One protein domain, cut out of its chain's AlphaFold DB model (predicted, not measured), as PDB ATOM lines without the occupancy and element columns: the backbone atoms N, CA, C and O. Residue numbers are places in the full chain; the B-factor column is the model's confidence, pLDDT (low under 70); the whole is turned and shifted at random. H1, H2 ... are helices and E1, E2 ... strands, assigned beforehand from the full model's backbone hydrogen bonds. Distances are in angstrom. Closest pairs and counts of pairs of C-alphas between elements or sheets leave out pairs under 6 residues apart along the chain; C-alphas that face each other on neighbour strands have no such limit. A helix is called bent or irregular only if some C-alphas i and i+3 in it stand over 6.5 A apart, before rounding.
ATOM      1  N   ILE A  12      57.726 215.853 200.787       79.44
ATOM      2  CA  ILE A  12      57.576 217.226 200.289       79.44
ATOM      3  C   ILE A  12      58.432 217.448 199.034       79.44
ATOM      4  O   ILE A  12      57.985 218.077 198.078       79.44
ATOM      5  N   ILE A  13      59.649 216.899 199.007       81.06
ATOM      6  CA  ILE A  13      60.553 217.018 197.855       81.06
ATOM      7  C   ILE A  13      60.002 216.231 196.658       81.06
ATOM      8  O   ILE A  13      60.039 216.721 195.531       81.06
ATOM      9  N   ILE A  14      59.446 215.038 196.897       79.06
ATOM     10  CA  ILE A  14      58.798 214.233 195.850       79.06
ATOM     11  C   ILE A  14      57.614 214.994 195.241       79.06
ATOM     12  O   ILE A  14      57.485 215.060 194.018       79.06
ATOM     13  N   GLU A  15      56.756 215.581 196.077       81.50
ATOM     14  CA  GLU A  15      55.615 216.384 195.626       81.50
ATOM     15  C   GLU A  15      56.077 217.571 194.771       81.50
ATOM     16  O   GLU A  15      55.591 217.747 193.657       81.50
ATOM     17  N   GLN A  16      57.090 218.315 195.222       84.56
ATOM     18  CA  GLN A  16      57.628 219.465 194.488       84.56
ATOM     19  C   GLN A  16      58.226 219.091 193.126       84.56
ATOM     20  O   GLN A  16      58.055 219.832 192.155       84.56
ATOM     21  N   ILE A  17      58.905 217.945 193.026       86.75
ATOM     22  CA  ILE A  17      59.428 217.440 191.750       86.75
ATOM     23  C   ILE A  17      58.282 217.086 190.804       86.75
ATOM     24  O   ILE A  17      58.307 217.493 189.642       86.75
ATOM     25  N   ASN A  18      57.257 216.389 191.297       83.56
ATOM     26  CA  ASN A  18      56.094 216.019 190.492       83.56
ATOM     27  C   ASN A  18      55.291 217.246 190.025       83.56
ATOM     28  O   ASN A  18      54.806 217.274 188.898       83.56
ATOM     29  N   GLU A  19      55.182 218.287 190.853       85.06
ATOM     30  CA  GLU A  19      54.485 219.534 190.514       85.06
ATOM     31  C   GLU A  19      55.252 220.427 189.525       85.06
ATOM     32  O   GLU A  19      54.652 221.288 188.875       85.06
ATOM     33  N   SER A  20      56.568 220.236 189.385       85.69
ATOM     34  CA  SER A  20      57.412 221.068 188.516       85.69
ATOM     35  C   SER A  20      57.043 220.968 187.030       85.69
ATOM     36  O   SER A  20      57.299 221.905 186.273       85.69
ATOM     37  N   ASN A  21      56.436 219.853 186.600       84.44
ATOM     38  CA  ASN A  21      56.221 219.490 185.191       84.44
ATOM     39  C   ASN A  21      57.503 219.527 184.327       84.44
ATOM     40  O   ASN A  21      57.414 219.570 183.100       84.44
ATOM     41  N   LEU A  22      58.691 219.530 184.948       89.75
ATOM     42  CA  LEU A  22      59.985 219.501 184.255       89.75
ATOM     43  C   LEU A  22      60.383 218.086 183.825       89.75
ATOM     44  O   LEU A  22      61.217 217.927 182.934       89.75
ATOM     45  N   PHE A  23      59.776 217.080 184.452       92.25
ATOM     46  CA  PHE A  23      60.067 215.663 184.267       92.25
ATOM     47  C   PHE A  23      58.789 214.908 183.906       92.25
ATOM     48  O   PHE A  23      57.695 215.301 184.315       92.25
ATOM     49  N   ASN A  24      58.919 213.809 183.166       89.69
ATOM     50  CA  ASN A  24      57.781 212.967 182.801       89.69
ATOM     51  C   ASN A  24      57.492 211.917 183.877       89.69
ATOM     52  O   ASN A  24      56.360 211.801 184.347       89.69
ATOM     53  N   ARG A  25      58.508 211.129 184.246       90.44
ATOM     54  CA  ARG A  25      58.442 210.082 185.277       90.44
ATOM     55  C   ARG A  25      59.744 210.097 186.081       90.44
ATOM     56  O   ARG A  25      60.603 209.241 185.859       90.44
ATOM     57  N   PRO A  26      59.906 211.087 186.975       92.50
ATOM     58  CA  PRO A  26      61.149 211.284 187.702       92.50
ATOM     59  C   PRO A  26      61.363 210.204 188.765       92.50
ATOM     60  O   PRO A  26      60.454 209.870 189.527       92.50
ATOM     61  N   GLU A  27      62.599 209.732 188.874       91.56
ATOM     62  CA  GLU A  27      63.103 208.968 190.010       91.56
ATOM     63  C   GLU A  27      64.212 209.761 190.702       91.56
ATOM     64  O   GLU A  27      65.115 210.296 190.058       91.56
ATOM     65  N   ILE A  28      64.126 209.857 192.031       93.12
ATOM     66  CA  ILE A  28      65.115 210.564 192.848       93.12
ATOM     67  C   ILE A  28      66.233 209.590 193.205       93.12
ATOM     68  O   ILE A  28      66.008 208.621 193.933       93.12
ATOM     69  N   ASP A  29      67.442 209.885 192.741       94.25
ATOM     70  CA  ASP A  29      68.650 209.120 193.045       94.25
ATOM     71  C   ASP A  29      69.299 209.573 194.351       94.25
ATOM     72  O   ASP A  29      69.722 208.745 195.154       94.25
ATOM     73  N   PHE A  30      69.372 210.882 194.591       93.38
ATOM     74  CA  PHE A  30      69.958 211.433 195.810       93.38
ATOM     75  C   PHE A  30      69.429 212.834 196.121       93.38
ATOM     76  O   PHE A  30      68.970 213.553 195.236       93.38
ATOM     77  N   ILE A  31      69.528 213.231 197.388       91.81
ATOM     78  CA  ILE A  31      69.265 214.589 197.868       91.81
ATOM     79  C   ILE A  31      70.460 215.013 198.716       91.81
ATOM     80  O   ILE A  31      70.803 214.342 199.695       91.81
ATOM     81  N   LEU A  32      71.065 216.133 198.342       91.00
ATOM     82  CA  LEU A  32      72.168 216.771 199.044       91.00
ATOM     83  C   LEU A  32      71.711 218.128 199.573       91.00
ATOM     84  O   LEU A  32      71.024 218.870 198.867       91.00
ATOM     85  N   PHE A  33      72.102 218.452 200.798       88.06
ATOM     86  CA  PHE A  33      71.860 219.757 201.400       88.06
ATOM     87  C   PHE A  33      73.188 220.485 201.561       88.06
ATOM     88  O   PHE A  33      74.105 219.964 202.179       88.06
ATOM     89  N   ASN A  34      73.300 221.667 200.976       82.88
ATOM     90  CA  ASN A  34      74.437 222.554 201.142       82.88
ATOM     91  C   ASN A  34      74.058 223.600 202.192       82.88
ATOM     92  O   ASN A  34      73.136 224.373 201.936       82.88
ATOM     93  N   ASP A  35      74.745 223.624 203.335       69.00
ATOM     94  CA  ASP A  35      74.439 224.527 204.459       69.00
ATOM     95  C   ASP A  35      75.384 225.738 204.553       69.00
ATOM     96  O   ASP A  35      75.700 226.237 205.633       69.00
ATOM     97  N   ARG A  36      75.877 226.241 203.416       68.94
ATOM     98  CA  ARG A  36      76.638 227.500 203.403       68.94
ATOM     99  C   ARG A  36      75.793 228.646 203.957       68.94
ATOM    100  O   ARG A  36      74.732 228.933 203.402       68.94
ATOM    101  N   GLU A  37      76.328 229.360 204.954       54.38
ATOM    102  CA  GLU A  37      75.656 230.433 205.718       54.38
ATOM    103  C   GLU A  37      74.935 231.497 204.860       54.38
ATOM    104  O   GLU A  37      73.973 232.110 205.320       54.38
ATOM    105  N   GLU A  38      75.360 231.716 203.608       59.44
ATOM    106  CA  GLU A  38      74.775 232.710 202.690       59.44
ATOM    107  C   GLU A  38      74.022 232.105 201.487       59.44
ATOM    108  O   GLU A  38      73.317 232.826 200.777       59.44
ATOM    109  N   THR A  39      74.150 230.799 201.232       63.28
ATOM    110  CA  THR A  39      73.557 230.123 200.064       63.28
ATOM    111  C   THR A  39      73.184 228.684 200.402       63.28
ATOM    112  O   THR A  39      73.747 227.747 199.826       63.28
ATOM    113  N   SER A  40      72.238 228.498 201.325       78.25
ATOM    114  CA  SER A  40      71.665 227.172 201.545       78.25
ATOM    115  C   SER A  40      70.994 226.695 200.255       78.25
ATOM    116  O   SER A  40      70.169 227.413 199.680       78.25
ATOM    117  N   GLN A  41      71.378 225.516 199.770       86.94
ATOM    118  CA  GLN A  41      70.849 224.947 198.532       86.94
ATOM    119  C   GLN A  41      70.590 223.455 198.676       86.94
ATOM    120  O   GLN A  41      71.416 222.715 199.204       86.94
ATOM    121  N   THR A  42      69.473 223.000 198.127       90.06
ATOM    122  CA  THR A  42      69.121 221.587 198.053       90.06
ATOM    123  C   THR A  42      69.329 221.110 196.623       90.06
ATOM    124  O   THR A  42      68.609 221.514 195.704       90.06
ATOM    125  N   LEU A  43      70.321 220.242 196.432       91.44
ATOM    126  CA  LEU A  43      70.638 219.634 195.142       91.44
ATOM    127  C   LEU A  43      70.015 218.246 195.078       91.44
ATOM    128  O   LEU A  43      70.268 217.401 195.939       91.44
ATOM    129  N   ILE A  44      69.214 217.996 194.051       93.44
ATOM    130  CA  ILE A  44      68.474 216.748 193.916       93.44
ATOM    131  C   ILE A  44      68.870 216.080 192.606       93.44
ATOM    132  O   ILE A  44      68.686 216.640 191.526       93.44
ATOM    133  N   GLY A  45      69.433 214.880 192.712       94.50
ATOM    134  CA  GLY A  45      69.741 214.042 191.567       94.50
ATOM    135  C   GLY A  45      68.484 213.325 191.093       94.50
ATOM    136  O   GLY A  45      67.894 212.557 191.855       94.50
ATOM    137  N   VAL A  46      68.075 213.582 189.851       94.75
ATOM    138  CA  VAL A  46      66.868 213.010 189.245       94.75
ATOM    139  C   VAL A  46      67.209 212.360 187.909       94.75
ATOM    140  O   VAL A  46      67.934 212.951 187.107       94.75
ATOM    141  N   HIS A  47      66.634 211.195 187.623       93.62
ATOM    142  CA  HIS A  47      66.626 210.622 186.277       93.62
ATOM    143  C   HIS A  47      65.208 210.285 185.810       93.62
ATOM    144  O   HIS A  47      64.293 210.109 186.611       93.62
ATOM    145  N   GLU A  48      65.016 210.208 184.493       93.19
ATOM    146  CA  GLU A  48      63.753 209.754 183.906       93.19
ATOM    147  C   GLU A  48      63.678 208.224 183.924       93.19
ATOM    148  O   GLU A  48      64.501 207.554 183.297       93.19
ATOM    149  N   GLN A  49      62.651 207.667 184.568       90.50
ATOM    150  CA  GLN A  49      62.453 206.220 184.700       90.50
ATOM    151  C   GLN A  49      62.470 205.492 183.344       90.50
ATOM    152  O   GLN A  49      63.069 204.427 183.194       90.50
ATOM    153  N   ASP A  50      61.822 206.077 182.334       91.06
ATOM    154  CA  ASP A  50      61.721 205.487 180.995       91.06
ATOM    155  C   ASP A  50      62.987 205.705 180.153       91.06
ATOM    156  O   ASP A  50      63.165 205.078 179.106       91.06
ATOM    157  N   THR A  51      63.876 206.617 180.555       88.06
ATOM    158  CA  THR A  51      65.130 206.898 179.845       88.06
ATOM    159  C   THR A  51      66.213 207.341 180.836       88.06
ATOM    160  O   THR A  51      66.528 208.529 180.898       88.06
ATOM    161  N   PRO A  52      66.850 206.408 181.572       83.38
ATOM    162  CA  PRO A  52      67.778 206.757 182.655       83.38
ATOM    163  C   PRO A  52      69.016 207.559 182.232       83.38
ATOM    164  O   PRO A  52      69.662 208.187 183.062       83.38
ATOM    165  N   SER A  53      69.352 207.580 180.936       84.31
ATOM    166  CA  SER A  53      70.398 208.460 180.395       84.31
ATOM    167  C   SER A  53      70.023 209.948 180.420       84.31
ATOM    168  O   SER A  53      70.882 210.798 180.200       84.31
ATOM    169  N   LEU A  54      68.743 210.271 180.614       89.31
ATOM    170  CA  LEU A  54      68.270 211.624 180.878       89.31
ATOM    171  C   LEU A  54      68.290 211.843 182.390       89.31
ATOM    172  O   LEU A  54      67.306 211.593 183.084       89.31
ATOM    173  N   SER A  55      69.445 212.285 182.876       92.06
ATOM    174  CA  SER A  55      69.670 212.659 184.267       92.06
ATOM    175  C   SER A  55      69.883 214.163 184.407       92.06
ATOM    176  O   SER A  55      70.392 214.843 183.506       92.06
ATOM    177  N   TYR A  56      69.462 214.685 185.551       93.62
ATOM    178  CA  TYR A  56      69.395 216.104 185.852       93.62
ATOM    179  C   TYR A  56      69.806 216.352 187.295       93.62
ATOM    180  O   TYR A  56      69.533 215.548 188.187       93.62
ATOM    181  N   ILE A  57      70.397 217.518 187.524       93.31
ATOM    182  CA  ILE A  57      70.485 218.110 188.853       93.31
ATOM    183  C   ILE A  57      69.389 219.157 188.957       93.31
ATOM    184  O   ILE A  57      69.396 220.152 188.230       93.31
ATOM    185  N   TYR A  58      68.433 218.904 189.839       93.50
ATOM    186  CA  TYR A  58      67.369 219.831 190.173       93.50
ATOM    187  C   TYR A  58      67.759 220.634 191.416       93.50
ATOM    188  O   TYR A  58      68.106 220.056 192.447       93.50
ATOM    189  N   ILE A  59      67.723 221.960 191.311       91.56
ATOM    190  CA  ILE A  59      68.013 222.882 192.414       91.56
ATOM    191  C   ILE A  59      66.682 223.348 192.981       91.56
ATOM    192  O   ILE A  59      65.914 224.033 192.299       91.56
ATOM    193  N   LEU A  60      66.394 222.976 194.226       88.81
ATOM    194  CA  LEU A  60      65.057 223.154 194.779       88.81
ATOM    195  C   LEU A  60      64.658 224.629 194.910       88.81
ATOM    196  O   LEU A  60      63.521 225.002 194.619       88.81
ATOM    197  N   GLU A  61      65.596 225.468 195.339       88.88
ATOM    198  CA  GLU A  61      65.353 226.870 195.666       88.88
ATOM    199  C   GLU A  61      65.108 227.719 194.414       88.88
ATOM    200  O   GLU A  61      64.264 228.616 194.437       88.88
ATOM    201  N   THR A  62      65.806 227.428 193.310       90.25
ATOM    202  CA  THR A  62      65.621 228.141 192.035       90.25
ATOM    203  C   THR A  62      64.613 227.463 191.113       90.25
ATOM    204  O   THR A  62      64.109 228.100 190.191       90.25
ATOM    205  N   LYS A  63      64.257 226.204 191.401       90.19
ATOM    206  CA  LYS A  63      63.408 225.341 190.568       90.19
ATOM    207  C   LYS A  63      63.979 225.109 189.169       90.19
ATOM    208  O   LYS A  63      63.230 224.899 188.216       90.19
ATOM    209  N   ASP A  64      65.303 225.128 189.058       91.06
ATOM    210  CA  ASP A  64      66.005 224.859 187.810       91.06
ATOM    211  C   ASP A  64      66.404 223.387 187.725       91.06
ATOM    212  O   ASP A  64      66.921 222.814 188.683       91.06
ATOM    213  N   ALA A  65      66.209 222.786 186.552       93.38
ATOM    214  CA  ALA A  65      66.729 221.466 186.221       93.38
ATOM    215  C   ALA A  65      67.865 221.610 185.206       93.38
ATOM    216  O   ALA A  65      67.651 222.042 184.071       93.38
ATOM    217  N   ILE A  66      69.074 221.235 185.609       91.88
ATOM    218  CA  ILE A  66      70.261 221.286 184.760       91.88
ATOM    219  C   ILE A  66      70.544 219.868 184.261       91.88
ATOM    220  O   ILE A  66      70.798 218.984 185.083       91.88
ATOM    221  N   PRO A  67      70.511 219.608 182.942       91.50
ATOM    222  CA  PRO A  67      70.868 218.300 182.412       91.50
ATOM    223  C   PRO A  67      72.310 217.951 182.775       91.50
ATOM    224  O   PRO A  67      73.209 218.771 182.595       91.50
ATOM    225  N   MET A  68      72.551 216.719 183.219       87.31
ATOM    226  CA  MET A  68      73.872 216.283 183.682       87.31
ATOM    227  C   MET A  68      74.964 216.495 182.621       87.31
ATOM    228  O   MET A  68      76.060 216.955 182.922       87.31
ATOM    229  N   LYS A  69      74.629 216.255 181.348       85.25
ATOM    230  CA  LYS A  69      75.509 216.484 180.187       85.25
ATOM    231  C   LYS A  69      75.981 217.939 180.015       85.25
ATOM    232  O   LYS A  69      76.967 218.175 179.321       85.25
ATOM    233  N   ASP A  70      75.245 218.897 180.578       86.81
ATOM    234  CA  ASP A  70      75.498 220.332 180.433       86.81
ATOM    235  C   ASP A  70      76.253 220.898 181.652       86.81
ATOM    236  O   ASP A  70      76.738 222.034 181.610       86.81
ATOM    237  N   ILE A  71      76.405 220.106 182.722       82.44
ATOM    238  CA  ILE A  71      77.163 220.476 183.917       82.44
ATOM    239  C   ILE A  71      78.657 220.467 183.598       82.44
ATOM    240  O   ILE A  71      79.203 219.514 183.049       82.44
ATOM    241  N   LYS A  72      79.340 221.551 183.975       74.12
ATOM    242  CA  LYS A  72      80.797 221.665 183.884       74.12
ATOM    243  C   LYS A  72      81.357 221.943 185.264       74.12
ATOM    244  O   LYS A  72      81.153 223.036 185.792       74.12
ATOM    245  N   VAL A  73      82.087 220.989 185.831       68.62
ATOM    246  CA  VAL A  73      82.832 221.225 187.068       68.62
ATOM    247  C   VAL A  73      84.281 221.520 186.722       68.62
ATOM    248  O   VAL A  73      84.916 220.789 185.967       68.62
ATOM    249  N   TYR A  74      84.809 222.600 187.285       61.56
ATOM    250  CA  TYR A  74      86.206 222.983 187.154       61.56
ATOM    251  C   TYR A  74      86.896 222.814 188.513       61.56
ATOM    252  O   TYR A  74      86.755 223.674 189.382       61.56
ATOM    253  N   LYS A  75      87.641 221.716 188.712       62.50
ATOM    254  CA  LYS A  75      88.582 221.582 189.839       62.50
ATOM    255  C   LYS A  75      90.016 221.875 189.389       62.50
ATOM    256  O   LYS A  75      90.328 221.945 188.203       62.50
ATOM    257  N   LYS A  76      90.894 222.098 190.375       54.47
ATOM    258  CA  LYS A  76      92.307 222.469 190.175       54.47
ATOM    259  C   LYS A  76      93.155 221.321 189.603       54.47
ATOM    260  O   LYS A  76      94.171 221.593 188.972       54.47
ATOM    261  N   ASP A  77      92.738 220.072 189.818       63.72
ATOM    262  CA  ASP A  77      93.382 218.869 189.282       63.72
ATOM    263  C   ASP A  77      92.549 218.303 188.120       63.72
ATOM    264  O   ASP A  77      91.385 217.926 188.290       63.72
ATOM    265  N   THR A  78      93.132 218.277 186.921       58.91
ATOM    266  CA  THR A  78      92.452 217.869 185.685       58.91
ATOM    267  C   THR A  78      92.126 216.378 185.650       58.91
ATOM    268  O   THR A  78      91.118 216.006 185.062       58.91
ATOM    269  N   VAL A  79      92.912 215.524 186.316       60.25
ATOM    270  CA  VAL A  79      92.680 214.065 186.324       60.25
ATOM    271  C   VAL A  79      91.447 213.719 187.158       60.25
ATOM    272  O   VAL A  79      90.602 212.934 186.737       60.25
ATOM    273  N   VAL A  80      91.317 214.372 188.312       59.34
ATOM    274  CA  VAL A  80      90.149 214.296 189.201       59.34
ATOM    275  C   VAL A  80      88.900 214.801 188.475       59.34
ATOM    276  O   VAL A  80      87.856 214.156 188.455       59.34
ATOM    277  N   THR A  81      89.035 215.959 187.828       61.00
ATOM    278  CA  THR A  81      87.946 216.635 187.117       61.00
ATOM    279  C   THR A  81      87.391 215.782 185.972       61.00
ATOM    280  O   THR A  81      86.177 215.703 185.806       61.00
ATOM    281  N   ASP A  82      88.250 215.101 185.210       62.12
ATOM    282  CA  ASP A  82      87.837 214.294 184.054       62.12
ATOM    283  C   ASP A  82      87.180 212.957 184.423       62.12
ATOM    284  O   ASP A  82      86.422 212.412 183.614       62.12
ATOM    285  N   LEU A  83      87.462 212.422 185.616       62.62
ATOM    286  CA  LEU A  83      86.789 211.229 186.133       62.62
ATOM    287  C   LEU A  83      85.385 211.571 186.645       62.62
ATOM    288  O   LEU A  83      84.420 210.918 186.270       62.62
ATOM    289  N   TYR A  84      85.265 212.640 187.440       63.47
ATOM    290  CA  TYR A  84      84.016 213.004 188.117       63.47
ATOM    291  C   TYR A  84      83.000 213.767 187.247       63.47
ATOM    292  O   TYR A  84      81.836 213.866 187.619       63.47
ATOM    293  N   ASN A  85      83.406 214.304 186.090       62.75
ATOM    294  CA  ASN A  85      82.517 215.061 185.194       62.75
ATOM    295  C   ASN A  85      81.736 214.216 184.180       62.75
ATOM    296  O   ASN A  85      80.965 214.776 183.400       62.75
ATOM    297  N   LYS A  86      81.973 212.904 184.104       65.12
ATOM    298  CA  LYS A  86      81.413 212.088 183.016       65.12
ATOM    299  C   LYS A  86      80.066 211.468 183.347       65.12
ATOM    300  O   LYS A  86      79.274 211.257 182.430       65.12
ATOM    301  N   ASP A  87      79.814 211.184 184.616       77.88
ATOM    302  CA  ASP A  87      78.640 210.444 185.050       77.88
ATOM    303  C   ASP A  87      78.086 210.950 186.386       77.88
ATOM    304  O   ASP A  87      78.601 211.869 187.029       77.88
ATOM    305  N   PHE A  88      76.935 210.394 186.740       86.50
ATOM    306  CA  PHE A  88      76.104 210.880 187.829       86.50
ATOM    307  C   PHE A  88      76.682 210.495 189.195       86.50
ATOM    308  O   PHE A  88      76.668 211.291 190.135       86.50
ATOM    309  N   GLU A  89      77.247 209.292 189.278       90.31
ATOM    310  CA  GLU A  89      77.995 208.760 190.413       90.31
ATOM    311  C   GLU A  89      79.223 209.624 190.703       90.31
ATOM    312  O   GLU A  89      79.480 209.986 191.857       90.31
ATOM    313  N   GLY A  90      79.945 210.017 189.652       86.06
ATOM    314  CA  GLY A  90      81.086 210.894 189.777       86.06
ATOM    315  C   GLY A  90      80.704 212.285 190.295       86.06
ATOM    316  O   GLY A  90      81.300 212.785 191.253       86.06
ATOM    317  N   TYR A  91      79.658 212.887 189.733       86.94
ATOM    318  CA  TYR A  91      79.167 214.177 190.212       86.94
ATOM    319  C   TYR A  91      78.758 214.136 191.686       86.94
ATOM    320  O   TYR A  91      79.118 215.037 192.442       86.94
ATOM    321  N   PHE A  92      78.054 213.085 192.112       90.94
ATOM    322  CA  PHE A  92      77.673 212.905 193.512       90.94
ATOM    323  C   PHE A  92      78.895 212.899 194.438       90.94
ATOM    324  O   PHE A  92      78.947 213.685 195.383       90.94
ATOM    325  N   LEU A  93      79.898 212.064 194.138       88.00
ATOM    326  CA  LEU A  93      81.125 211.974 194.937       88.00
ATOM    327  C   LEU A  93      81.856 213.316 195.009       88.00
ATOM    328  O   LEU A  93      82.369 213.701 196.053       88.00
ATOM    329  N   LEU A  94      81.879 214.055 193.908       83.00
ATOM    330  CA  LEU A  94      82.486 215.372 193.861       83.00
ATOM    331  C   LEU A  94      81.759 216.393 194.751       83.00
ATOM    332  O   LEU A  94      82.429 217.207 195.389       83.00
ATOM    333  N   GLN A  95      80.421 216.381 194.779       84.44
ATOM    334  CA  GLN A  95      79.653 217.300 195.624       84.44
ATOM    335  C   GLN A  95      79.922 217.034 197.106       84.44
ATOM    336  O   GLN A  95      80.255 217.959 197.836       84.44
ATOM    337  N   ILE A  96      79.873 215.775 197.542       85.50
ATOM    338  CA  ILE A  96      80.072 215.420 198.959       85.50
ATOM    339  C   ILE A  96      81.531 215.557 199.431       85.50
ATOM    340  O   ILE A  96      81.828 215.342 200.599       85.50
ATOM    341  N   GLU A  97      82.468 215.864 198.529       79.19
ATOM    342  CA  GLU A  97      83.828 216.258 198.913       79.19
ATOM    343  C   GLU A  97      83.858 217.655 199.549       79.19
ATOM    344  O   GLU A  97      84.816 218.005 200.232       79.19
ATOM    345  N   ASN A  98      82.838 218.475 199.287       73.19
ATOM    346  CA  ASN A  98      82.674 219.765 199.931       73.19
ATOM    347  C   ASN A  98      82.120 219.549 201.347       73.19
ATOM    348  O   ASN A  98      80.996 219.080 201.489       73.19
ATOM    349  N   GLU A  99      82.888 219.912 202.379       66.62
ATOM    350  CA  GLU A  99      82.544 219.671 203.796       66.62
ATOM    351  C   GLU A  99      81.236 220.343 204.249       66.62
ATOM    352  O   GLU A  99      80.691 219.994 205.289       66.62
ATOM    353  N   GLU A 100      80.720 221.291 203.468       77.19
ATOM    354  CA  GLU A 100      79.457 221.995 203.721       77.19
ATOM    355  C   GLU A 100      78.242 221.297 203.078       77.19
ATOM    356  O   GLU A 100      77.133 221.834 203.118       77.19
ATOM    357  N   ILE A 101      78.443 220.138 202.435       81.12
ATOM    358  CA  ILE A 101      77.388 219.346 201.800       81.12
ATOM    359  C   ILE A 101      77.084 218.088 202.616       81.12
ATOM    360  O   ILE A 101      77.901 217.174 202.722       81.12
ATOM    361  N   ASP A 102      75.842 217.996 203.079       85.19
ATOM    362  CA  ASP A 102      75.287 216.848 203.779       85.19
ATOM    363  C   ASP A 102      74.498 215.925 202.849       85.19
ATOM    364  O   ASP A 102      73.668 216.348 202.035       85.19
ATOM    365  N   ILE A 103      74.684 214.616 203.036       88.69
ATOM    366  CA  ILE A 103      73.897 213.590 202.348       88.69
ATOM    367  C   ILE A 103      72.567 213.404 203.088       88.69
ATOM    368  O   ILE A 103      72.489 212.768 204.146       88.69
ATOM    369  N   ASN A 104      71.485 213.923 202.511       87.62
ATOM    370  CA  ASN A 104      70.152 213.770 203.084       87.62
ATOM    371  C   ASN A 104      69.551 212.401 202.737       87.62
ATOM    372  O   ASN A 104      69.088 211.682 203.625       87.62
ATOM    373  N   TYR A 105      69.611 212.025 201.461       90.06
ATOM    374  CA  TYR A 105      69.010 210.805 200.931       90.06
ATOM    375  C   TYR A 105      69.832 210.256 199.770       90.06
ATOM    376  O   TYR A 105      70.351 211.021 198.960       90.06
ATOM    377  N   VAL A 106      69.886 208.930 199.670       92.81
ATOM    378  CA  VAL A 106      70.397 208.205 198.510       92.81
ATOM    379  C   VAL A 106      69.491 206.999 198.267       92.81
ATOM    380  O   VAL A 106      69.140 206.278 199.203       92.81
ATOM    381  N   SER A 107      69.079 206.792 197.018       92.56
ATOM    382  CA  SER A 107      68.240 205.664 196.634       92.56
ATOM    383  C   SER A 107      69.035 204.362 196.642       92.56
ATOM    384  O   SER A 107      70.253 204.333 196.454       92.56
ATOM    385  N   LEU A 108      68.334 203.249 196.843       92.25
ATOM    386  CA  LEU A 108      68.950 201.926 196.837       92.25
ATOM    387  C   LEU A 108      69.610 201.606 195.488       92.25
ATOM    388  O   LEU A 108      70.733 201.104 195.454       92.25
ATOM    389  N   ASP A 109      68.936 201.944 194.390       92.12
ATOM    390  CA  ASP A 109      69.464 201.740 193.045       92.12
ATOM    391  C   ASP A 109      70.701 202.609 192.801       92.12
ATOM    392  O   ASP A 109      71.692 202.118 192.255       92.12
ATOM    393  N   PHE A 110      70.706 203.857 193.284       94.44
ATOM    394  CA  PHE A 110      71.884 204.714 193.191       94.44
ATOM    395  C   PHE A 110      73.047 204.184 194.028       94.44
ATOM    396  O   PHE A 110      74.171 204.158 193.536       94.44
ATOM    397  N   HIS A 111      72.801 203.674 195.242       94.62
ATOM    398  CA  HIS A 111      73.833 202.993 196.028       94.62
ATOM    399  C   HIS A 111      74.466 201.836 195.243       94.62
ATOM    400  O   HIS A 111      75.689 201.735 195.191       94.62
ATOM    401  N   ILE A 112      73.661 200.988 194.598       94.25
ATOM    402  CA  ILE A 112      74.160 199.862 193.794       94.25
ATOM    403  C   ILE A 112      75.012 200.359 192.618       94.25
ATOM    404  O   ILE A 112      76.095 199.815 192.375       94.25
ATOM    405  N   ARG A 113      74.564 201.390 191.885       93.38
ATOM    406  CA  ARG A 113      75.360 201.973 190.789       93.38
ATOM    407  C   ARG A 113      76.668 202.567 191.305       93.38
ATOM    408  O   ARG A 113      77.728 202.262 190.767       93.38
ATOM    409  N   LEU A 114      76.600 203.327 192.393       92.69
ATOM    410  CA  LEU A 114      77.743 203.991 193.004       92.69
ATOM    411  C   LEU A 114      78.782 202.994 193.535       92.69
ATOM    412  O   LEU A 114      79.977 203.224 193.383       92.69
ATOM    413  N   TRP A 115      78.360 201.860 194.098       92.94
ATOM    414  CA  TRP A 115      79.281 200.806 194.539       92.94
ATOM    415  C   TRP A 115      80.022 200.160 193.369       92.94
ATOM    416  O   TRP A 115      81.238 200.001 193.442       92.94
ATOM    417  N   ASN A 116      79.320 199.853 192.272       91.75
ATOM    418  CA  ASN A 116      79.963 199.362 191.049       91.75
ATOM    419  C   ASN A 116      80.925 200.400 190.460       91.75
ATOM    420  O   ASN A 116      82.026 200.053 190.039       91.75
ATOM    421  N   TYR A 117      80.519 201.673 190.450       89.94
ATOM    422  CA  TYR A 117      81.363 202.769 189.994       89.94
ATOM    423  C   TYR A 117      82.651 202.836 190.816       89.94
ATOM    424  O   TYR A 117      83.734 202.771 190.243       89.94
ATOM    425  N   ILE A 118      82.550 202.861 192.150       87.94
ATOM    426  CA  ILE A 118      83.706 202.909 193.054       87.94
ATOM    427  C   ILE A 118      84.612 201.691 192.860       87.94
ATOM    428  O   ILE A 118      85.824 201.860 192.766       87.94
ATOM    429  N   ALA A 119      84.050 200.483 192.778       87.50
ATOM    430  CA  ALA A 119      84.817 199.257 192.553       87.50
ATOM    431  C   ALA A 119      85.589 199.274 191.220       87.50
ATOM    432  O   ALA A 119      86.681 198.723 191.122       87.50
ATOM    433  N   SER A 120      85.064 199.961 190.200       86.50
ATOM    434  CA  SER A 120      85.737 200.103 188.903       86.50
ATOM    435  C   SER A 120      86.915 201.091 188.899       86.50
ATOM    436  O   SER A 120      87.659 201.146 187.920       86.50
ATOM    437  N   LEU A 121      87.088 201.879 189.966       82.06
ATOM    438  CA  LEU A 121      88.164 202.861 190.078       82.06
ATOM    439  C   LEU A 121      89.496 202.193 190.435       82.06
ATOM    440  O   LEU A 121      89.565 201.350 191.333       82.06
ATOM    441  N   ASP A 122      90.586 202.659 189.815       78.69
ATOM    442  CA  ASP A 122      91.940 202.250 190.199       78.69
ATOM    443  C   ASP A 122      92.188 202.489 191.699       78.69
ATOM    444  O   ASP A 122      91.752 203.494 192.270       78.69
ATOM    445  N   ASN A 123      92.942 201.602 192.353       71.38
ATOM    446  CA  ASN A 123      93.249 201.733 193.784       71.38
ATOM    447  C   ASN A 123      93.846 203.103 194.120       71.38
ATOM    448  O   ASN A 123      93.375 203.765 195.040       71.38
ATOM    449  N   ASP A 124      94.821 203.573 193.345       68.19
ATOM    450  CA  ASP A 124      95.471 204.871 193.570       68.19
ATOM    451  C   ASP A 124      94.503 206.056 193.456       68.19
ATOM    452  O   ASP A 124      94.723 207.097 194.075       68.19
ATOM    453  N   ILE A 125      93.444 205.908 192.655       70.44
ATOM    454  CA  ILE A 125      92.345 206.868 192.567       70.44
ATOM    455  C   ILE A 125      91.579 206.785 193.888       70.44
ATOM    456  O   ILE A 125      91.548 207.770 194.612       70.44
ATOM    457  N   ARG A 126      91.089 205.608 194.290       69.94
ATOM    458  CA  ARG A 126      90.313 205.423 195.535       69.94
ATOM    459  C   ARG A 126      90.980 206.002 196.795       69.94
ATOM    460  O   ARG A 126      90.289 206.630 197.591       69.94
ATOM    461  N   HIS A 127      92.301 205.876 196.944       64.62
ATOM    462  CA  HIS A 127      93.045 206.376 198.116       64.62
ATOM    463  C   HIS A 127      93.160 207.907 198.191       64.62
ATOM    464  O   HIS A 127      93.437 208.459 199.256       64.62
ATOM    465  N   LYS A 128      92.991 208.618 197.072       65.56
ATOM    466  CA  LYS A 128      93.201 210.073 197.014       65.56
ATOM    467  C   LYS A 128      91.968 210.888 197.383       65.56
ATOM    468  O   LYS A 128      92.093 212.101 197.542       65.56
ATOM    469  N   TYR A 129      90.795 210.268 197.512       67.94
ATOM    470  CA  TYR A 129      89.542 211.014 197.590       67.94
ATOM    471  C   TYR A 129      88.870 210.927 198.949       67.94
ATOM    472  O   TYR A 129      88.274 209.917 199.325       67.94
ATOM    473  N   PHE A 130      88.867 212.066 199.638       69.31
ATOM    474  CA  PHE A 130      88.113 212.262 200.870       69.31
ATOM    475  C   PHE A 130      86.605 212.029 200.686       69.31
ATOM    476  O   PHE A 130      85.956 211.549 201.607       69.31
ATOM    477  N   SER A 131      86.036 212.267 199.500       76.19
ATOM    478  CA  SER A 131      84.618 211.985 199.221       76.19
ATOM    479  C   SER A 131      84.228 210.522 199.426       76.19
ATOM    480  O   SER A 131      83.156 210.243 199.968       76.19
ATOM    481  N   LEU A 132      85.107 209.579 199.070       81.19
ATOM    482  CA  LEU A 132      84.861 208.154 199.300       81.19
ATOM    483  C   LEU A 132      84.754 207.853 200.800       81.19
ATOM    484  O   LEU A 132      83.883 207.091 201.221       81.19
ATOM    485  N   LYS A 133      85.581 208.518 201.613       78.00
ATOM    486  CA  LYS A 133      85.517 208.434 203.073       78.00
ATOM    487  C   LYS A 133      84.161 208.906 203.598       78.00
ATOM    488  O   LYS A 133      83.533 208.172 204.359       78.00
ATOM    489  N   TYR A 134      83.698 210.092 203.192       81.75
ATOM    490  CA  TYR A 134      82.401 210.629 203.630       81.75
ATOM    491  C   TYR A 134      81.251 209.693 203.256       81.75
ATOM    492  O   TYR A 134      80.402 209.379 204.091       81.75
ATOM    493  N   TYR A 135      81.264 209.165 202.032       88.50
ATOM    494  CA  TYR A 135      80.249 208.223 201.582       88.50
ATOM    495  C   TYR A 135      80.263 206.895 202.358       88.50
ATOM    496  O   TYR A 135      79.202 206.369 202.699       88.50
ATOM    497  N   ILE A 136      81.438 206.348 202.675       85.94
ATOM    498  CA  ILE A 136      81.554 205.103 203.451       85.94
ATOM    499  C   ILE A 136      81.092 205.301 204.896       85.94
ATOM    500  O   ILE A 136      80.398 204.435 205.436       85.94
ATOM    501  N   VAL A 137      81.416 206.444 205.510       82.25
ATOM    502  CA  VAL A 137      80.891 206.816 206.833       82.25
ATOM    503  C   VAL A 137      79.365 206.892 206.787       82.25
ATOM    504  O   VAL A 137      78.710 206.213 207.577       82.25
ATOM    505  N   TYR A 138      78.802 207.596 205.801       85.88
ATOM    506  CA  TYR A 138      77.355 207.653 205.587       85.88
ATOM    507  C   TYR A 138      76.739 206.256 205.443       85.88
ATOM    508  O   TYR A 138      75.737 205.947 206.092       85.88
ATOM    509  N   CYS A 139      77.343 205.380 204.635       88.12
ATOM    510  CA  CYS A 139      76.868 204.011 204.458       88.12
ATOM    511  C   CYS A 139      76.823 203.267 205.795       88.12
ATOM    512  O   CYS A 139      75.797 202.682 206.138       88.12
ATOM    513  N   LYS A 140      77.897 203.339 206.587       83.56
ATOM    514  CA  LYS A 140      77.980 202.685 207.896       83.56
ATOM    515  C   LYS A 140      76.919 203.197 208.868       83.56
ATOM    516  O   LYS A 140      76.239 202.386 209.492       83.56
ATOM    517  N   GLU A 141      76.761 204.512 208.981       81.69
ATOM    518  CA  GLU A 141      75.787 205.144 209.883       81.69
ATOM    519  C   GLU A 141      74.338 204.793 209.529       81.69
ATOM    520  O   GLU A 141      73.491 204.696 210.413       81.69
ATOM    521  N   ASN A 142      74.058 204.544 208.247       79.81
ATOM    522  CA  ASN A 142      72.727 204.180 207.758       79.81
ATOM    523  C   ASN A 142      72.568 202.663 207.521       79.81
ATOM    524  O   ASN A 142      71.559 202.217 206.974       79.81
ATOM    525  N   GLY A 143      73.550 201.851 207.933       82.75
ATOM    526  CA  GLY A 143      73.529 200.391 207.806       82.75
ATOM    527  C   GLY A 143      73.672 199.852 206.373       82.75
ATOM    528  O   GLY A 143      73.482 198.656 206.142       82.75
ATOM    529  N   ILE A 144      74.035 200.693 205.407       88.06
ATOM    530  CA  ILE A 144      74.294 200.304 204.018       88.06
ATOM    531  C   ILE A 144      75.607 199.523 203.939       88.06
ATOM    532  O   ILE A 144      76.664 199.998 204.345       88.06
ATOM    533  N   ASN A 145      75.549 198.308 203.402       88.56
ATOM    534  CA  ASN A 145      76.713 197.448 203.193       88.56
ATOM    535  C   ASN A 145      76.477 196.502 202.006       88.56
ATOM    536  O   ASN A 145      75.333 196.325 201.577       88.56
ATOM    537  N   TYR A 146      77.534 195.846 201.512       88.88
ATOM    538  CA  TYR A 146      77.447 194.979 200.331       88.88
ATOM    539  C   TYR A 146      76.409 193.867 200.487       88.88
ATOM    540  O   TYR A 146      75.745 193.523 199.519       88.88
ATOM    541  N   ARG A 147      76.208 193.313 201.694       89.69
ATOM    542  CA  ARG A 147      75.227 192.235 201.916       89.69
ATOM    543  C   ARG A 147      73.803 192.733 201.718       89.69
ATOM    544  O   ARG A 147      73.001 192.053 201.081       89.69
ATOM    545  N   LEU A 148      73.499 193.919 202.253       89.75
ATOM    546  CA  LEU A 148      72.216 194.574 202.019       89.75
ATOM    547  C   LEU A 148      72.028 194.820 200.522       89.75
ATOM    548  O   LEU A 148      71.031 194.386 199.956       89.75
ATOM    549  N   LEU A 149      72.998 195.467 199.877       92.31
ATOM    550  CA  LEU A 149      72.884 195.852 198.474       92.31
ATOM    551  C   LEU A 149      72.818 194.637 197.535       92.31
ATOM    552  O   LEU A 149      72.017 194.635 196.605       92.31
ATOM    553  N   ASN A 150      73.545 193.555 197.825       92.31
ATOM    554  CA  ASN A 150      73.483 192.288 197.082       92.31
ATOM    555  C   ASN A 150      72.131 191.578 197.184       92.31
ATOM    556  O   ASN A 150      71.838 190.717 196.363       92.31
ATOM    557  N   THR A 151      71.277 191.946 198.145       92.69
ATOM    558  CA  THR A 151      69.890 191.451 198.185       92.69
ATOM    559  C   THR A 151      69.045 192.038 197.044       92.69
ATOM    560  O   THR A 151      68.058 191.431 196.635       92.69
ATOM    561  N   TYR A 152      69.435 193.205 196.522       90.38
ATOM    562  CA  TYR A 152      68.686 193.961 195.514       90.38
ATOM    563  C   TYR A 152      69.450 194.137 194.193       90.38
ATOM    564  O   TYR A 152      68.852 194.448 193.166       90.38
ATOM    565  N   SER A 153      70.763 193.905 194.194       90.25
ATOM    566  CA  SER A 153      71.605 193.942 193.002       90.25
ATOM    567  C   SER A 153      71.452 192.675 192.157       90.25
ATOM    568  O   SER A 153      71.259 191.572 192.664       90.25
ATOM    569  N   LYS A 154      71.591 192.828 190.835       88.44
ATOM    570  CA  LYS A 154      71.663 191.698 189.891       88.44
ATOM    571  C   LYS A 154      73.035 191.022 189.881       88.44
ATOM    572  O   LYS A 154      73.124 189.849 189.535       88.44
ATOM    573  N   ASN A 155      74.076 191.776 190.223       88.06
ATOM    574  CA  ASN A 155      75.465 191.328 190.235       88.06
ATOM    575  C   ASN A 155      76.015 191.391 191.658       88.06
ATOM    576  O   ASN A 155      75.586 192.230 192.451       88.06
ATOM    577  N   GLU A 156      76.981 190.529 191.959       90.38
ATOM    578  CA  GLU A 156      77.701 190.591 193.225       90.38
ATOM    579  C   GLU A 156      78.518 191.886 193.303       90.38
ATOM    580  O   GLU A 156      79.317 192.186 192.418       90.38
ATOM    581  N   LEU A 157      78.265 192.661 194.352       91.25
ATOM    582  CA  LEU A 157      78.988 193.872 194.708       91.25
ATOM    583  C   LEU A 157      80.150 193.526 195.635       91.25
ATOM    584  O   LEU A 157      79.976 192.773 196.600       91.25
ATOM    585  N   GLU A 158      81.298 194.138 195.361       88.12
ATOM    586  CA  GLU A 158      82.499 194.070 196.192       88.12
ATOM    587  C   GLU A 158      82.299 194.797 197.531       88.12
ATOM    588  O   GLU A 158      81.534 195.761 197.634       88.12
ATOM    589  N   ASP A 159      82.999 194.347 198.576       86.94
ATOM    590  CA  ASP A 159      82.971 194.984 199.896       86.94
ATOM    591  C   ASP A 159      83.906 196.200 199.939       86.94
ATOM    592  O   ASP A 159      84.972 196.174 200.556       86.94
ATOM    593  N   ILE A 160      83.481 197.294 199.299       84.12
ATOM    594  CA  ILE A 160      84.267 198.536 199.240       84.12
ATOM    595  C   ILE A 160      84.541 199.127 200.632       84.12
ATOM    596  O   ILE A 160      85.519 199.846 200.807       84.12
ATOM    597  N   ILE A 161      83.694 198.834 201.630       81.31
ATOM    598  CA  ILE A 161      83.881 199.296 203.013       81.31
ATOM    599  C   ILE A 161      85.038 198.528 203.652       81.31
ATOM    600  O   ILE A 161      85.927 199.135 204.248       81.31
ATOM    601  N   GLY A 162      85.035 197.198 203.525       74.38
ATOM    602  CA  GLY A 162      86.127 196.348 203.992       74.38
ATOM    603  C   GLY A 162      87.456 196.695 203.322       74.38
ATOM    604  O   GLY A 162      88.465 196.834 204.009       74.38
ATOM    605  N   GLU A 163      87.449 196.910 202.005       72.31
ATOM    606  CA  GLU A 163      88.629 197.362 201.261       72.31
ATOM    607  C   GLU A 163      89.137 198.711 201.763       72.31
ATOM    608  O   GLU A 163      90.325 198.849 202.037       72.31
ATOM    609  N   PHE A 164      88.245 199.679 201.974       69.38
ATOM    610  CA  PHE A 164      88.618 200.989 202.497       69.38
ATOM    611  C   PHE A 164      89.271 200.902 203.883       69.38
ATOM    612  O   PHE A 164      90.270 201.568 204.134       69.38
ATOM    613  N   TYR A 165      88.774 200.042 204.777       64.62
ATOM    614  CA  TYR A 165      89.407 199.831 206.084       64.62
ATOM    615  C   TYR A 165      90.806 199.217 205.998       64.62
ATOM    616  O   TYR A 165      91.630 199.475 206.868       64.62
ATOM    617  N   LEU A 166      91.086 198.419 204.968       59.81
ATOM    618  CA  LEU A 166      92.427 197.885 204.720       59.81
ATOM    619  C   LEU A 166      93.360 198.924 204.077       59.81
ATOM    620  O   LEU A 166      94.575 198.788 204.178       59.81
ATOM    621  N   MET A 167      92.802 199.935 203.404       57.88
ATOM    622  CA  MET A 167      93.546 201.007 202.733       57.88
ATOM    623  C   MET A 167      94.041 202.094 203.704       57.88
ATOM    624  O   MET A 167      95.099 202.673 203.473       57.88
ATOM    625  N   TYR A 168      93.308 202.352 204.791       55.09
ATOM    626  CA  TYR A 168      93.659 203.339 205.820       55.09
ATOM    627  C   TYR A 168      94.059 202.628 207.127       55.09
ATOM    628  O   TYR A 168      93.246 202.481 208.038       55.09
ATOM    629  N   ASP A 169      95.309 202.156 207.193       51.78
ATOM    630  CA  ASP A 169      95.922 201.576 208.402       51.78
ATOM    631  C   ASP A 169      96.092 202.649 209.511       51.78
ATOM    632  O   ASP A 169      96.133 203.847 209.221       51.78
ATOM    633  N   GLU A 170      96.151 202.216 210.780       46.50
ATOM    634  CA  GLU A 170      95.881 202.960 212.041       46.50
ATOM    635  C   GLU A 170      96.293 204.452 212.139       46.50
ATOM    636  O   GLU A 170      95.594 205.223 212.803       46.50
ATOM    637  N   ASP A 171      97.375 204.891 211.498       46.91
ATOM    638  CA  ASP A 171      97.912 206.252 211.641       46.91
ATOM    639  C   ASP A 171      96.983 207.343 211.069       46.91
ATOM    640  O   ASP A 171      96.887 208.439 211.633       46.91
ATOM    641  N   ASP A 172      96.214 207.046 210.016       49.91
ATOM    642  CA  ASP A 172      95.213 207.987 209.497       49.91
ATOM    643  C   ASP A 172      93.928 207.976 210.331       49.91
ATOM    644  O   ASP A 172      93.293 209.014 210.506       49.91
ATOM    645  N   PHE A 173      93.562 206.840 210.931       44.62
ATOM    646  CA  PHE A 173      92.386 206.750 211.799       44.62
ATOM    647  C   PHE A 173      92.518 207.648 213.045       44.62
ATOM    648  O   PHE A 173      91.545 208.292 213.447       44.62
ATOM    649  N   PHE A 174      93.724 207.770 213.616       41.50
ATOM    650  CA  PHE A 174      93.997 208.683 214.735       41.50
ATOM    651  C   PHE A 174      94.067 210.160 214.317       41.50
ATOM    652  O   PHE A 174      93.504 211.001 215.018       41.50
ATOM    653  N   ASN A 175      94.637 210.483 213.149       44.56
ATOM    654  CA  ASN A 175      94.596 211.849 212.599       44.56
ATOM    655  C   ASN A 175      93.161 212.311 212.283       44.56
ATOM    656  O   ASN A 175      92.832 213.495 212.367       44.56
ATOM    657  N   ILE A 176      92.278 211.371 211.939       44.81
ATOM    658  CA  ILE A 176      90.852 211.628 211.721       44.81
ATOM    659  C   ILE A 176      90.127 211.905 213.043       44.81
ATOM    660  O   ILE A 176      89.234 212.749 213.068       44.81
ATOM    661  N   LEU A 177      90.513 211.249 214.141       40.59
ATOM    662  CA  LEU A 177      89.941 211.490 215.470       40.59
ATOM    663  C   LEU A 177      90.405 212.817 216.091       40.59
ATOM    664  O   LEU A 177      89.616 213.446 216.791       40.59
ATOM    665  N   GLU A 178      91.629 213.281 215.815       39.84
ATOM    666  CA  GLU A 178      92.122 214.574 216.325       39.84
ATOM    667  C   GLU A 178      91.367 215.793 215.765       39.84
ATOM    668  O   GLU A 178      91.288 216.820 216.439       39.84
ATOM    669  N   ASN A 179      90.751 215.672 214.584       44.94
ATOM    670  CA  ASN A 179      89.946 216.734 213.968       44.94
ATOM    671  C   ASN A 179      88.458 216.706 214.364       44.94
ATOM    672  O   ASN A 179      87.698 217.589 213.965       44.94
ATOM    673  N   PHE A 180      88.026 215.732 215.171       39.16
ATOM    674  CA  PHE A 180      86.698 215.735 215.784       39.16
ATOM    675  C   PHE A 180      86.753 216.366 217.181       39.16
ATOM    676  O   PHE A 180      87.683 216.162 217.957       39.16
ATOM    677  N   ASN A 181      85.727 217.145 217.529       42.62
ATOM    678  CA  ASN A 181      85.641 217.860 218.802       42.62
ATOM    679  C   ASN A 181      85.743 216.878 219.998       42.62
ATOM    680  O   ASN A 181      84.823 216.093 220.245       42.62
ATOM    681  N   TRP A 182      86.855 216.938 220.748       45.44
ATOM    682  CA  TRP A 182      87.250 216.025 221.846       45.44
ATOM    683  C   TRP A 182      86.162 215.747 222.900       45.44
ATOM    684  O   TRP A 182      86.167 214.720 223.586       45.44
ATOM    685  N   THR A 183      85.192 216.648 223.019       44.50
ATOM    686  CA  THR A 183      84.059 216.541 223.944       44.50
ATOM    687  C   THR A 183      83.113 215.385 223.582       44.50
ATOM    688  O   THR A 183      82.629 214.676 224.463       44.50
ATOM    689  N   ILE A 184      82.893 215.133 222.288       45.38
ATOM    690  CA  ILE A 184      82.005 214.060 221.803       45.38
ATOM    691  C   ILE A 184      82.691 212.694 221.960       45.38
ATOM    692  O   ILE A 184      82.082 211.725 222.414       45.38
ATOM    693  N   ILE A 185      83.994 212.649 221.680       43.03
ATOM    694  CA  ILE A 185      84.834 211.453 221.796       43.03
ATOM    695  C   ILE A 185      84.956 211.004 223.258       43.03
ATOM    696  O   ILE A 185      84.742 209.833 223.554       43.03
ATOM    697  N   SER A 186      85.231 211.911 224.200       44.25
ATOM    698  CA  SER A 186      85.401 211.532 225.616       44.25
ATOM    699  C   SER A 186      84.150 210.880 226.224       44.25
ATOM    700  O   SER A 186      84.268 209.947 227.021       44.25
ATOM    701  N   THR A 187      82.966 211.299 225.778       46.56
ATOM    702  CA  THR A 187      81.677 210.746 226.214       46.56
ATOM    703  C   THR A 187      81.446 209.328 225.664       46.56
ATOM    704  O   THR A 187      81.039 208.441 226.407       46.56
ATOM    705  N   LEU A 188      81.796 209.072 224.395       42.22
ATOM    706  CA  LEU A 188      81.689 207.747 223.754       42.22
ATOM    707  C   LEU A 188      82.759 206.740 224.228       42.22
ATOM    708  O   LEU A 188      82.527 205.526 224.213       42.22
ATOM    709  N   PHE A 189      83.934 207.225 224.650       46.59
ATOM    710  CA  PHE A 189      85.067 206.394 225.081       46.59
ATOM    711  C   PHE A 189      84.945 205.869 226.522       46.59
ATOM    712  O   PHE A 189      85.403 204.757 226.799       46.59
ATOM    713  N   GLU A 190      84.326 206.618 227.440       49.47
ATOM    714  CA  GLU A 190      84.076 206.134 228.810       49.47
ATOM    715  C   GLU A 190      83.124 204.926 228.823       49.47
ATOM    716  O   GLU A 190      83.342 203.977 229.577       49.47
ATOM    717  N   GLU A 191      82.138 204.890 227.921       46.56
ATOM    718  CA  GLU A 191      81.138 203.816 227.868       46.56
ATOM    719  C   GLU A 191      81.677 202.490 227.290       46.56
ATOM    720  O   GLU A 191      81.188 201.420 227.654       46.56
ATOM    721  N   ASN A 192      82.725 202.516 226.452       44.78
ATOM    722  CA  ASN A 192      83.164 201.343 225.670       44.78
ATOM    723  C   ASN A 192      84.591 200.837 225.964       44.78
ATOM    724  O   ASN A 192      85.093 199.923 225.303       44.78
ATOM    725  N   LYS A 193      85.231 201.364 227.014       48.28
ATOM    726  CA  LYS A 193      86.622 201.081 227.436       48.28
ATOM    727  C   LYS A 193      86.974 199.589 227.555       48.28
ATOM    728  O   LYS A 193      88.117 199.187 227.341       48.28
ATOM    729  N   LYS A 194      85.992 198.751 227.898       49.69
ATOM    730  CA  LYS A 194      86.174 197.304 228.070       49.69
ATOM    731  C   LYS A 194      86.311 196.562 226.736       49.69
ATOM    732  O   LYS A 194      87.187 195.716 226.606       49.69
ATOM    733  N   ILE A 195      85.504 196.927 225.740       51.88
ATOM    734  CA  ILE A 195      85.475 196.269 224.423       51.88
ATOM    735  C   ILE A 195      86.796 196.508 223.681       51.88
ATOM    736  O   ILE A 195      87.351 195.590 223.082       51.88
ATOM    737  N   ILE A 196      87.344 197.719 223.796       48.53
ATOM    738  CA  ILE A 196      88.614 198.103 223.165       48.53
ATOM    739  C   ILE A 196      89.797 197.342 223.787       48.53
ATOM    740  O   ILE A 196      90.652 196.830 223.065       48.53
ATOM    741  N   ASN A 197      89.831 197.199 225.115       50.75
ATOM    742  CA  ASN A 197      90.888 196.437 225.788       50.75
ATOM    743  C   ASN A 197      90.855 194.941 225.448       50.75
ATOM    744  O   ASN A 197      91.912 194.319 225.316       50.75
ATOM    745  N   ASP A 198      89.666 194.367 225.272       51.47
ATOM    746  CA  ASP A 198      89.528 192.968 224.872       51.47
ATOM    747  C   ASP A 198      90.021 192.755 223.426       51.47
ATOM    748  O   ASP A 198      90.756 191.800 223.164       51.47
ATOM    749  N   TYR A 199      89.742 193.694 222.513       45.69
ATOM    750  CA  TYR A 199      90.267 193.669 221.140       45.69
ATOM    751  C   TYR A 199      91.797 193.806 221.076       45.69
ATOM    752  O   TYR A 199      92.462 193.021 220.394       45.69
ATOM    753  N   LEU A 200      92.382 194.734 221.841       45.34
ATOM    754  CA  LEU A 200      93.836 194.943 221.891       45.34
ATOM    755  C   LEU A 200      94.593 193.721 222.440       45.34
ATOM    756  O   LEU A 200      95.699 193.410 221.988       45.34
ATOM    757  N   ASN A 201      94.002 192.998 223.394       50.09
ATOM    758  CA  ASN A 201      94.606 191.788 223.955       50.09
ATOM    759  C   ASN A 201      94.567 190.603 222.980       50.09
ATOM    760  O   ASN A 201      95.541 189.849 222.898       50.09
ATOM    761  N   VAL A 202      93.493 190.462 222.196       49.31
ATOM    762  CA  VAL A 202      93.408 189.458 221.122       49.31
ATOM    763  C   VAL A 202      94.444 189.748 220.030       49.31
ATOM    764  O   VAL A 202      95.124 188.833 219.562       49.31
ATOM    765  N   TYR A 203      94.643 191.021 219.682       40.97
ATOM    766  CA  TYR A 203      95.574 191.428 218.628       40.97
ATOM    767  C   TYR A 203      97.052 191.249 219.018       40.97
ATOM    768  O   TYR A 203      97.843 190.718 218.236       40.97
ATOM    769  N   LYS A 204      97.424 191.557 220.271       48.31
ATOM    770  CA  LYS A 204      98.772 191.263 220.805       48.31
ATOM    771  C   LYS A 204      99.128 189.778 220.722       48.31
ATOM    772  O   LYS A 204     100.280 189.433 220.460       48.31
ATOM    773  N   HIS A 205      98.147 188.897 220.911       48.00
ATOM    774  CA  HIS A 205      98.358 187.454 220.811       48.00
ATOM    775  C   HIS A 205      98.579 186.980 219.362       48.00
ATOM    776  O   HIS A 205      99.326 186.029 219.129       48.00
ATOM    777  N   LEU A 206      97.972 187.660 218.385       40.94
ATOM    778  CA  LEU A 206      98.118 187.354 216.958       40.94
ATOM    779  C   LEU A 206      99.451 187.861 216.388       40.94
ATOM    780  O   LEU A 206     100.085 187.154 215.605       40.94
ATOM    781  N   ILE A 207      99.921 189.030 216.832       41.12
ATOM    782  CA  ILE A 207     101.222 189.588 216.429       41.12
ATOM    783  C   ILE A 207     102.381 188.771 217.019       41.12
ATOM    784  O   ILE A 207     103.335 188.470 216.304       41.12
ATOM    785  N   GLY A 208     102.279 188.324 218.277       41.88
ATOM    786  CA  GLY A 208     103.314 187.493 218.909       41.88
ATOM    787  C   GLY A 208     103.588 186.168 218.185       41.88
ATOM    788  O   GLY A 208     104.714 185.689 218.194       41.88
ATOM    789  N   LYS A 209     102.590 185.605 217.487       43.12
ATOM    790  CA  LYS A 209     102.748 184.373 216.693       43.12
ATOM    791  C   LYS A 209     103.321 184.591 215.291       43.12
ATOM    792  O   LYS A 209     103.710 183.620 214.652       43.12
ATOM    793  N   LYS A 210     103.359 185.829 214.791       40.53
ATOM    794  CA  LYS A 210     103.791 186.131 213.417       40.53
ATOM    795  C   LYS A 210     105.310 186.338 213.288       40.53
ATOM    796  O   LYS A 210     105.800 186.425 212.171       40.53
TER     797      LYS A 210
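Overview. This is residues 12 to 210 of the 213 residues of an uncharacterized protein of Coprobacillus sp. OF03-2AA (UniProt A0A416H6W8). A twisted five-stranded sheet has H3 over one face and the short H1 over the other, while H4 to H8 gather beside the sheet, H4 and H6 grazing it. From this body a helical tail leads away: H9, then the bent H10, with residues 178 to 184 and 186 to 210 sticking out. Printed are 199 residues, with ten named helices and five named strands in the order H1 E1 E2 E3 E4 H2 H3 E5 H4 H5 H6 H7 H8 H9 H10. The sheet runs E4 E3 E2 E1 E5, all antiparallel, and the class is mixed. The whole is only just compact, close to loose, with a radius of gyration of the C-alphas of 19.7 A and spans of 64 by 40 by 35 A.

Arrangement. After H1, residues 12 to 19, E1 (26 to 34), E2 (41 to 48), E3 (51 to 59) and E4 (64 to 67) form a meander of three hairpins, each strand the antiparallel neighbour of the one before. Within hydrogen-bond range are N 32 and O 43, 2.8 A, N 44 and O 58, 2.8 A, and N 57 and O 66, 2.9 A. H1 is on the sheet at a height of 9.3 A. H2, residues 78 to 84, touches H3, residues 88 to 95, only at the corner, closest at the C-alphas of Tyr 84 and Gly 90, 4.0 A. H3 is on the opposite face from H1, at a height of 9.0 A, and runs along E2 at 2 degrees on the local plane. E5, residues 101 to 106, is antiparallel to E1, with N 31 and O 105 at 2.8 A. H4, residues 108 to 119, touches H3, closest at the C-alphas of Glu 89 and Leu 114, 5.4 A, about perpendicular at 81 degrees. H5, residues 123 to 126, is near H8, residues 160 to 167. H6, residues 130 to 141, touches H3 with residues 131 to 135 alone, closest at the C-alphas of Leu 93 and Ser 131, 5.5 A. H7, residues 146 to 150, and H8 each only just touch H4, with 3 pairs of C-alphas within 8 A; the closest are Ile 112 and Leu 149, 6.3 A, and Ala 119 and Ile 160, 6.7 A. H9, residues 171 to 178, is apart from H8. H10, residues 182 to 208, was assigned as one helix by its hydrogen bonds but is bent, C-alphas 191 and 194 being 8.2 A apart; its arms H10a (182 to 191) and H10b (194 to 208) are about perpendicular at 84 degrees. Every O i to N i+4 pair is within hydrogen-bond range in H1, H2, H3, H4, H6, H7, H8, H9 and H10b, and 4 of 6 in H10a; H5 is too short for such a pair.

Along the chain. H1 begins at C-alpha 12, (57.576, 217.226, 200.289). E1 is 22.0 A long, E2 22.3 A, E3 20.5 A, H4 16.7 A and H6 16.8 A. H10b, 21.8 A, ends at C-alpha 208, (103.314, 187.493, 218.909).

Size, cuts and confidence. The C-alphas of Asn 21 and Lys 209, the two farthest apart, are 66.3 A from each other. The printed part has no cut, and no link is long. Mean pLDDT of the printed part is 74.7, with 73 residues under 70, among them 73 to 86 and 164 to 210.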